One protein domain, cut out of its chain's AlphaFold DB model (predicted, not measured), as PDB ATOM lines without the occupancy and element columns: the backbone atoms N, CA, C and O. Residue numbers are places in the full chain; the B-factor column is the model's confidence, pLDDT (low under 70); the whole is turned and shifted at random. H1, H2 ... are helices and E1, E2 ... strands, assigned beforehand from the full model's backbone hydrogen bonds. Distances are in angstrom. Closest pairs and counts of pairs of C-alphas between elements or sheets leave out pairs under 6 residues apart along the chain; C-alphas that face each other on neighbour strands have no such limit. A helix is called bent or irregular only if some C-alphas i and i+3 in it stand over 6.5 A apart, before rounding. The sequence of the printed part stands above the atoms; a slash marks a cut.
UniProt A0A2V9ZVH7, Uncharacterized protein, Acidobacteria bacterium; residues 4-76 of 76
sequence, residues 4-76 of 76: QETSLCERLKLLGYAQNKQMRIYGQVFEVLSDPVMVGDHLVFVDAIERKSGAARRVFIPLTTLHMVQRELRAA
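Overview. This is residues 4 to 76 of the 76 residues of an uncharacterized protein of Acidobacteria bacterium (UniProt A0A2V9ZVH7). A strongly twisted sheet of five strands, built along the long, bent strand E4, has helix H1 packed on it, while helix H2 packs on H1 and reaches beyond the sheet to make one end of a rod. E1, E2, E5 and the later part of E4 lie toward the other end, where the loop between E4 and E5 makes the tip. The printed part has 73 residues, with two named helices and five named strands in the order H1, E1, E2, E3, E4, E5, H2; the class is mixed, helices and strands. The sheet is branched, its neighbour pairs E1 and E2, E2 and E4, E3 and E4, E4 and E5 each antiparallel. The whole is compact, with a radius of gyration of the C-alphas of 12.0 A and spans of 39 by 19 by 19 A.

Along the chain. E4, residues 43 to 50, is 19.9 A long from C-alpha 43 at (328.713, 440.936, 433.585) to C-alpha 50, and it bends by 57 degrees at residue 47. The other strands are E1, residues 22 to 25, E2, residues 28 to 32, E3, residues 37 to 39, and E5, residues 56 to 60, which is 13.0 A long. H1, residues 4 to 17, begins at C-alpha 4 (319.404, 430.538, 433.163) and measures 17.0 A; it is irregular, with C-alphas 14 and 17 being 7.1 A apart. H2, residues 63 to 75, measures 18.3 A and ends at C-alpha 75 (314.164, 430.582, 444.775).

Arrangement. E2 and E3 lie on one side of E4, beside residues 48 to 50 and 43 to 45, and E5 lies on the other side. E3, E4 and E5 form a meander, each strand the antiparallel neighbour of the one before. Within hydrogen-bond range are N 37 and O 45 of the hairpin E3 and E4, 2.8 A, N 57 and O 48 of the hairpin E4 and E5, 2.8 A, and N 31 and O 49 of E2 and E4, 2.9 A. In the hairpin E1 and E2, N 30 and O 23 are 2.8 A apart. H1 is on the sheet; its closest C-alphas to E1 are those of Gly 16 and Met 23, 6.6 A. H1 touches H2 with residues 7 to 12 alone, closest at the C-alphas of Leu 8 and Val 69, 6.9 A, at a steep tilt of 56 degrees, opposite ways. H2 is not on the sheet, but only just, with 4 pairs of C-alphas within 10 A. Every O i to N i+4 pair is within hydrogen-bond range in H2, and 9 of 10 are in H1.

Size, cuts and confidence. The two C-alphas farthest apart, those of Ser 53 and Ala 76, are 40.1 A apart. The printed part has no cut, and its six links are tight. The mean pLDDT of the printed part is 89.3, with Asp 41 alone under 70.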
ATOM      1  N   GLN A   4     319.179 429.596 432.064       82.31
ATOM      2  CA  GLN A   4     319.404 430.538 433.163       82.31
ATOM      3  C   GLN A   4     319.649 431.952 432.631       82.31
ATOM      4  O   GLN A   4     319.026 432.902 433.094       82.31
ATOM      5  N   GLU A   5     320.487 432.065 431.605       83.62
ATOM      6  CA  GLU A   5     320.771 433.303 430.879       83.62
ATOM      7  C   GLU A   5     319.508 433.934 430.273       83.62
ATOM      8  O   GLU A   5     319.275 435.133 430.429       83.62
ATOM      9  N   THR A   6     318.645 433.135 429.639       87.56
ATOM     10  CA  THR A   6     317.362 433.620 429.106       87.56
ATOM     11  C   THR A   6     316.444 434.129 430.217       87.56
ATOM     12  O   THR A   6     315.887 435.215 430.098       87.56
ATOM     13  N   SER A   7     316.329 433.390 431.324       89.94
ATOM     14  CA  SER A   7     315.470 433.774 432.458       89.94
ATOM     15  C   SER A   7     315.958 435.057 433.143       89.94
ATOM     16  O   SER A   7     315.157 435.915 433.513       89.94
ATOM     17  N   LEU A   8     317.279 435.213 433.268       89.31
ATOM     18  CA  LEU A   8     317.918 436.429 433.767       89.31
ATOM     19  C   LEU A   8     317.629 437.621 432.850       89.31
ATOM     20  O   LEU A   8     317.211 438.670 433.335       89.31
ATOM     21  N   CYS A   9     317.802 437.454 431.537       90.50
ATOM     22  CA  CYS A   9     317.532 438.504 430.559       90.50
ATOM     23  C   CYS A   9     316.062 438.953 430.601       90.50
ATOM     24  O   CYS A   9     315.797 440.144 430.747       90.50
ATOM     25  N   GLU A  10     315.108 438.018 430.578       92.31
ATOM     26  CA  GLU A  10     313.672 438.317 430.691       92.31
ATOM     27  C   GLU A  10     313.342 439.088 431.977       92.31
ATOM     28  O   GLU A  10     312.656 440.111 431.953       92.31
ATOM     29  N   ARG A  11     313.898 438.664 433.117       92.56
ATOM     30  CA  ARG A  11     313.662 439.347 434.393       92.56
ATOM     31  C   ARG A  11     314.273 440.750 434.423       92.56
ATOM     32  O   ARG A  11     313.650 441.670 434.948       92.56
ATOM     33  N   LEU A  12     315.447 440.947 433.823       92.00
ATOM     34  CA  LEU A  12     316.068 442.267 433.687       92.00
ATOM     35  C   LEU A  12     315.262 443.190 432.765       92.00
ATOM     36  O   LEU A  12     315.095 444.369 433.083       92.00
ATOM     37  N   LYS A  13     314.690 442.673 431.673       92.69
ATOM     38  CA  LYS A  13     313.783 443.449 430.813       92.69
ATOM     39  C   LYS A  13     312.587 443.990 431.600       92.69
ATOM     40  O   LYS A  13     312.267 445.174 431.480       92.69
ATOM     41  N   LEU A  14     311.987 443.166 432.463       91.44
ATOM     42  CA  LEU A  14     310.874 443.571 433.336       91.44
ATOM     43  C   LEU A  14     311.262 444.659 434.350       91.44
ATOM     44  O   LEU A  14     310.421 445.474 434.720       91.44
ATOM     45  N   LEU A  15     312.531 444.719 434.760       89.44
ATOM     46  CA  LEU A  15     313.062 445.762 435.646       89.44
ATOM     47  C   LEU A  15     313.400 447.078 434.922       89.44
ATOM     48  O   LEU A  15     313.870 448.020 435.555       89.44
ATOM     49  N   GLY A  16     313.158 447.163 433.610       88.50
ATOM     50  CA  GLY A  16     313.377 448.377 432.821       88.50
ATOM     51  C   GLY A  16     314.699 448.416 432.054       88.50
ATOM     52  O   GLY A  16     315.012 449.445 431.461       88.50
ATOM     53  N   TYR A  17     315.445 447.306 432.004       89.75
ATOM     54  CA  TYR A  17     316.661 447.163 431.188       89.75
ATOM     55  C   TYR A  17     316.369 446.707 429.747       89.75
ATOM     56  O   TYR A  17     317.250 446.183 429.077       89.75
ATOM     57  N   ALA A  18     315.128 446.856 429.278       91.56
ATOM     58  CA  ALA A  18     314.720 446.490 427.924       91.56
ATOM     59  C   ALA A  18     314.944 447.633 426.931       91.56
ATOM     60  O   ALA A  18     314.896 448.807 427.307       91.56
ATOM     61  N   GLN A  19     315.094 447.291 425.652       90.00
ATOM     62  CA  GLN A  19     315.140 448.275 424.572       90.00
ATOM     63  C   GLN A  19     313.946 449.254 424.622       90.00
ATOM     64  O   GLN A  19     312.823 448.889 424.981       90.00
ATOM     65  N   ASN A  20     314.187 450.511 424.235       87.38
ATOM     66  CA  ASN A  20     313.216 451.614 424.212       87.38
ATOM     67  C   ASN A  20     312.656 451.995 425.593       87.38
ATOM     68  O   ASN A  20     311.633 452.677 425.693       87.38
ATOM     69  N   LYS A  21     313.309 451.565 426.677       90.50
ATOM     70  CA  LYS A  21     313.032 452.058 428.027       90.50
ATOM     71  C   LYS A  21     313.980 453.193 428.386       90.50
ATOM     72  O   LYS A  21     315.041 453.364 427.793       90.50
ATOM     73  N   GLN A  22     313.580 453.975 429.379       90.00
ATOM     74  CA  GLN A  22     314.449 454.948 430.022       90.00
ATOM     75  C   GLN A  22     314.845 454.409 431.394       90.00
ATOM     76  O   GLN A  22     313.988 453.959 432.153       90.00
ATOM     77  N   MET A  23     316.130 454.489 431.721       89.31
ATOM     78  CA  MET A  23     316.646 454.104 433.032       89.31
ATOM     79  C   MET A  23     317.472 455.229 433.646       89.31
ATOM     80  O   MET A  23     318.069 456.042 432.939       89.31
ATOM     81  N   ARG A  24     317.546 455.257 434.979       89.88
ATOM     82  CA  ARG A  24     318.468 456.129 435.706       89.88
ATOM     83  C   ARG A  24     319.473 455.281 436.464       89.88
ATOM     84  O   ARG A  24     319.099 454.564 437.386       89.88
ATOM     85  N   ILE A  25     320.742 455.385 436.092       85.38
ATOM     86  CA  ILE A  25     321.833 454.618 436.696       85.38
ATOM     87  C   ILE A  25     322.995 455.560 436.999       85.38
ATOM     88  O   ILE A  25     323.308 456.449 436.213       85.38
ATOM     89  N   TYR A  26     323.598 455.407 438.181       82.88
ATOM     90  CA  TYR A  26     324.701 456.255 438.661       82.88
ATOM     91  C   TYR A  26     324.411 457.766 438.552       82.88
ATOM     92  O   TYR A  26     325.278 458.572 438.227       82.88
ATOM     93  N   GLY A  27     323.152 458.157 438.781       86.81
ATOM     94  CA  GLY A  27     322.700 459.548 438.694       86.81
ATOM     95  C   GLY A  27     322.441 460.068 437.274       86.81
ATOM     96  O   GLY A  27     321.821 461.124 437.151       86.81
ATOM     97  N   GLN A  28     322.820 459.327 436.229       89.62
ATOM     98  CA  GLN A  28     322.623 459.672 434.818       89.62
ATOM     99  C   GLN A  28     321.361 459.009 434.258       89.62
ATOM    100  O   GLN A  28     320.962 457.933 434.704       89.62
ATOM    101  N   VAL A  29     320.717 459.669 433.293       93.12
ATOM    102  CA  VAL A  29     319.531 459.151 432.595       93.12
ATOM    103  C   VAL A  29     319.956 458.614 431.238       93.12
ATOM    104  O   VAL A  29     320.645 459.309 430.491       93.12
ATOM    105  N   PHE A  30     319.509 457.405 430.928       93.50
ATOM    106  CA  PHE A  30     319.852 456.690 429.713       93.50
ATOM    107  C   PHE A  30     318.603 456.231 428.969       93.50
ATOM    108  O   PHE A  30     317.641 455.776 429.591       93.50
ATOM    109  N   GLU A  31     318.643 456.318 427.645       94.00
ATOM    110  CA  GLU A  31     317.678 455.690 426.743       94.00
ATOM    111  C   GLU A  31     318.265 454.381 426.225       94.00
ATOM    112  O   GLU A  31     319.330 454.373 425.608       94.00
ATOM    113  N   VAL A  32     317.605 453.268 426.533       93.19
ATOM    114  CA  VAL A  32     318.114 451.924 426.262       93.19
ATOM    115  C   VAL A  32     317.932 451.579 424.791       93.19
ATOM    116  O   VAL A  32     316.815 451.594 424.277       93.19
ATOM    117  N   LEU A  33     319.031 451.237 424.123       92.38
ATOM    118  CA  LEU A  33     319.057 450.902 422.700       92.38
ATOM    119  C   LEU A  33     319.001 449.397 422.432       92.38
ATOM    120  O   LEU A  33     318.606 448.999 421.339       92.38
ATOM    121  N   SER A  34     319.396 448.567 423.397       90.44
ATOM    122  CA  SER A  34     319.446 447.112 423.246       90.44
ATOM    123  C   SER A  34     318.933 446.374 424.477       90.44
ATOM    124  O   SER A  34     318.928 446.897 425.590       90.44
ATOM    125  N   ASP A  35     318.491 445.137 424.265       91.12
ATOM    126  CA  ASP A  35     318.201 444.210 425.356       91.12
ATOM    127  C   ASP A  35     319.487 443.804 426.107       91.12
ATOM    128  O   ASP A  35     320.585 443.928 425.558       91.12
ATOM    129  N   PRO A  36     319.380 443.290 427.349       91.75
ATOM    130  CA  PRO A  36     320.541 442.918 428.152       91.75
ATOM    131  C   PRO A  36     321.443 441.890 427.458       91.75
ATOM    132  O   PRO A  36     321.004 440.796 427.090       91.75
ATOM    133  N   VAL A  37     322.728 442.224 427.344       90.94
ATOM    134  CA  VAL A  37     323.777 441.369 426.782       90.94
ATOM    135  C   VAL A  37     324.689 440.885 427.903       90.94
ATOM    136  O   VAL A  37     325.214 441.679 428.683       90.94
ATOM    137  N   MET A  38     324.892 439.571 427.972       87.62
ATOM    138  CA  MET A  38     325.760 438.933 428.963       87.62
ATOM    139  C   MET A  38     327.167 438.725 428.404       87.62
ATOM    140  O   MET A  38     327.338 438.308 427.259       87.62
ATOM    141  N   VAL A  39     328.169 439.006 429.233       84.56
ATOM    142  CA  VAL A  39     329.592 438.801 428.954       84.56
ATOM    143  C   VAL A  39     330.178 437.963 430.083       84.56
ATOM    144  O   VAL A  39     330.427 438.461 431.181       84.56
ATOM    145  N   GLY A  40     330.397 436.680 429.807       77.31
ATOM    146  CA  GLY A  40     330.795 435.719 430.836       77.31
ATOM    147  C   GLY A  40     329.729 435.558 431.924       77.31
ATOM    148  O   GLY A  40     328.556 435.863 431.712       77.31
ATOM    149  N   ASP A  41     330.149 435.096 433.099       69.56
ATOM    150  CA  ASP A  41     329.213 434.584 434.109       69.56
ATOM    151  C   ASP A  41     328.497 435.673 434.930       69.56
ATOM    152  O   ASP A  41     327.454 435.414 435.530       69.56
ATOM    153  N   HIS A  42     329.042 436.896 434.982       73.19
ATOM    154  CA  HIS A  42     328.597 437.910 435.955       73.19
ATOM    155  C   HIS A  42     328.494 439.342 435.423       73.19
ATOM    156  O   HIS A  42     328.126 440.241 436.181       73.19
ATOM    157  N   LEU A  43     328.814 439.594 434.153       84.50
ATOM    158  CA  LEU A  43     328.713 440.936 433.585       84.50
ATOM    159  C   LEU A  43     327.540 440.992 432.620       84.50
ATOM    160  O   LEU A  43     327.501 440.265 431.631       84.50
ATOM    161  N   VAL A  44     326.598 441.887 432.895       91.19
ATOM    162  CA  VAL A  44     325.481 442.172 431.996       91.19
ATOM    163  C   VAL A  44     325.478 443.656 431.699       91.19
ATOM    164  O   VAL A  44     325.611 444.477 432.610       91.19
ATOM    165  N   PHE A  45     325.346 444.004 430.430       92.94
ATOM    166  CA  PHE A  45     325.285 445.387 429.991       92.94
ATOM    167  C   PHE A  45     324.107 445.612 429.053       92.94
ATOM    168  O   PHE A  45     323.570 444.675 428.467       92.94
ATOM    169  N   VAL A  46     323.751 446.876 428.884       92.88
ATOM    170  CA  VAL A  46     322.922 447.347 427.776       92.88
ATOM    171  C   VAL A  46     323.653 448.472 427.060       92.88
ATOM    172  O   VAL A  46     324.415 449.219 427.681       92.88
ATOM    173  N   ASP A  47     323.439 448.600 425.758       94.06
ATOM    174  CA  ASP A  47     323.861 449.796 425.042       94.06
ATOM    175  C   ASP A  47     322.762 450.851 425.195       94.06
ATOM    176  O   ASP A  47     321.569 450.552 425.103       94.06
ATOM    177  N   ALA A  48     323.150 452.085 425.499       94.25
ATOM    178  CA  ALA A  48     322.216 453.158 425.797       94.25
ATOM    179  C   ALA A  48     322.780 454.531 425.413       94.25
ATOM    180  O   ALA A  48     323.993 454.720 425.358       94.25
ATOM    181  N   ILE A  49     321.909 455.509 425.181       94.75
ATOM    182  CA  ILE A  49     322.304 456.906 424.963       94.75
ATOM    183  C   ILE A  49     322.181 457.653 426.282       94.75
ATOM    184  O   ILE A  49     321.106 457.696 426.879       94.75
ATOM    185  N   GLU A  50     323.271 458.260 426.751       94.12
ATOM    186  CA  GLU A  50     323.209 459.175 427.890       94.12
ATOM    187  C   GLU A  50     322.462 460.445 427.469       94.12
ATOM    188  O   GLU A  50     322.936 461.214 426.638       94.12
ATOM    189  N   ARG A  51     321.316 460.722 428.094       91.25
ATOM    190  CA  ARG A  51     320.431 461.824 427.691       91.25
ATOM    191  C   ARG A  51     321.084 463.204 427.804       91.25
ATOM    192  O   ARG A  51     320.737 464.111 427.058       91.25
ATOM    193  N   LYS A  52     322.014 463.379 428.749       90.12
ATOM    194  CA  LYS A  52     322.694 464.662 428.982       90.12
ATOM    195  C   LYS A  52     323.727 464.978 427.899       90.12
ATOM    196  O   LYS A  52     323.855 466.134 427.514       90.12
ATOM    197  N   SER A  53     324.491 463.978 427.467       91.88
ATOM    198  CA  SER A  53     325.609 464.158 426.535       91.88
ATOM    199  C   SER A  53     325.270 463.746 425.100       91.88
ATOM    200  O   SER A  53     326.002 464.100 424.184       91.88
ATOM    201  N   GLY A  54     324.194 462.980 424.900       92.06
ATOM    202  CA  GLY A  54     323.869 462.333 423.630       92.06
ATOM    203  C   GLY A  54     324.828 461.196 423.257       92.06
ATOM    204  O   GLY A  54     324.719 460.637 422.170       92.06
ATOM    205  N   ALA A  55     325.776 460.843 424.131       93.62
ATOM    206  CA  ALA A  55     326.777 459.832 423.830       93.62
ATOM    207  C   ALA A  55     326.194 458.421 423.961       93.62
ATOM    208  O   ALA A  55     325.599 458.077 424.987       93.62
ATOM    209  N   ALA A  56     326.441 457.582 422.954       93.12
ATOM    210  CA  ALA A  56     326.217 456.147 423.064       93.12
ATOM    211  C   ALA A  56     327.230 455.548 424.050       93.12
ATOM    212  O   ALA A  56     328.437 455.783 423.952       93.12
ATOM    213  N   ARG A  57     326.737 454.790 425.025       92.81
ATOM    214  CA  ARG A  57     327.528 454.168 426.083       92.81
ATOM    215  C   ARG A  57     327.041 452.762 426.361       92.81
ATOM    216  O   ARG A  57     325.850 452.472 426.326       92.81
ATOM    217  N   ARG A  58     327.988 451.916 426.745       93.12
ATOM    218  CA  ARG A  58     327.696 450.631 427.361       93.12
ATOM    219  C   ARG A  58     327.484 450.830 428.853       93.12
ATOM    220  O   ARG A  58     328.409 451.225 429.562       93.12
ATOM    221  N   VAL A  59     326.273 450.568 429.323       91.69
ATOM    222  CA  VAL A  59     325.910 450.689 430.734       91.69
ATOM    223  C   VAL A  59     325.867 449.298 431.341       91.69
ATOM    224  O   VAL A  59     325.009 448.483 431.008       91.69
ATOM    225  N   PHE A  60     326.808 449.026 432.241       91.94
ATOM    226  CA  PHE A  60     326.800 447.797 433.021       91.94
ATOM    227  C   PHE A  60     325.710 447.858 434.084       91.94
ATOM    228  O   PHE A  60     325.586 448.839 434.826       91.94
ATOM    229  N   ILE A  61     324.937 446.782 434.161       90.88
ATOM    230  CA  ILE A  61     323.912 446.606 435.178       90.88
ATOM    231  C   ILE A  61     324.617 446.444 436.532       90.88
ATOM    232  O   ILE A  61     325.552 445.645 436.632       90.88
ATOM    233  N   PRO A  62     324.205 447.185 437.578       90.25
ATOM    234  CA  PRO A  62     324.801 447.057 438.900       90.25
ATOM    235  C   PRO A  62     324.776 445.609 439.395       90.25
ATOM    236  O   PRO A  62     323.744 444.937 439.329       90.25
ATOM    237  N   LEU A  63     325.896 445.150 439.961       89.19
ATOM    238  CA  LEU A  63     326.017 443.794 440.511       89.19
ATOM    239  C   LEU A  63     324.953 443.500 441.576       89.19
ATOM    240  O   LEU A  63     324.488 442.374 441.688       89.19
ATOM    241  N   THR A  64     324.527 444.516 442.331       89.44
ATOM    242  CA  THR A  64     323.444 444.393 443.313       89.44
ATOM    243  C   THR A  64     322.128 443.968 442.664       89.44
ATOM    244  O   THR A  64     321.483 443.045 443.158       89.44
ATOM    245  N   THR A  65     321.758 444.578 441.534       90.06
ATOM    246  CA  THR A  65     320.578 444.194 440.747       90.06
ATOM    247  C   THR A  65     320.733 442.780 440.197       90.06
ATOM    248  O   THR A  65     319.806 441.978 440.301       90.06
ATOM    249  N   LEU A  66     321.911 442.443 439.663       89.75
ATOM    250  CA  LEU A  66     322.179 441.108 439.122       89.75
ATOM    251  C   LEU A  66     322.061 440.022 440.196       89.75
ATOM    252  O   LEU A  66     321.332 439.052 439.999       89.75
ATOM    253  N   HIS A  67     322.691 440.210 441.355       90.44
ATOM    254  CA  HIS A  67     322.602 439.270 442.472       90.44
ATOM    255  C   HIS A  67     321.175 439.146 443.016       90.44
ATOM    256  O   HIS A  67     320.754 438.043 443.363       90.44
ATOM    257  N   MET A  68     320.417 440.246 443.078       91.56
ATOM    258  CA  MET A  68     319.012 440.215 443.493       91.56
ATOM    259  C   MET A  68     318.188 439.326 442.557       91.56
ATOM    260  O   MET A  68     317.540 438.390 443.020       91.56
ATOM    261  N   VAL A  69     318.276 439.565 441.245       91.81
ATOM    262  CA  VAL A  69     317.542 438.794 440.234       91.81
ATOM    263  C   VAL A  69     317.973 437.329 440.226       91.81
ATOM    264  O   VAL A  69     317.132 436.436 440.193       91.81
ATOM    265  N   GLN A  70     319.275 437.055 440.307       90.12
ATOM    266  CA  GLN A  70     319.782 435.684 440.381       90.12
ATOM    267  C   GLN A  70     319.272 434.952 441.626       90.12
ATOM    268  O   GLN A  70     318.956 433.767 441.549       90.12
ATOM    269  N   ARG A  71     319.171 435.637 442.772       90.19
ATOM    270  CA  ARG A  71     318.625 435.048 443.999       90.19
ATOM    271  C   ARG A  71     317.132 434.756 443.867       90.19
ATOM    272  O   ARG A  71     316.708 433.687 444.288       90.19
ATOM    273  N   GLU A  72     316.362 435.658 443.259       88.94
ATOM    274  CA  GLU A  72     314.940 435.433 442.964       88.94
ATOM    275  C   GLU A  72     314.732 434.227 442.042       88.94
ATOM    276  O   GLU A  72     313.895 433.380 442.326       88.94
ATOM    277  N   LEU A  73     315.533 434.110 440.979       88.19
ATOM    278  CA  LEU A  73     315.440 433.006 440.019       88.19
ATOM    279  C   LEU A  73     315.863 431.651 440.596       88.19
ATOM    280  O   LEU A  73     315.409 430.628 440.103       88.19
ATOM    281  N   ARG A  74     316.739 431.620 441.609       86.00
ATOM    282  CA  ARG A  74     317.111 430.380 442.318       86.00
ATOM    283  C   ARG A  74     316.059 429.932 443.334       86.00
ATOM    284  O   ARG A  74     316.093 428.779 443.748       86.00
ATOM    285  N   ALA A  75     315.213 430.851 443.794       84.12
ATOM    286  CA  ALA A  75     314.164 430.582 444.775       84.12
ATOM    287  C   ALA A  75     312.816 430.199 444.135       84.12
ATOM    288  O   ALA A  75     311.911 429.788 444.860       84.12
ATOM    289  N   ALA A  76     312.686 430.369 442.815       71.69
ATOM    290  CA  ALA A  76     311.532 429.989 442.002       71.69
ATOM    291  C   ALA A  76     311.727 428.599 441.381       71.69
ATOM    292  O   ALA A  76     310.709 427.887 441.245       71.69
TER     293      ALA A  76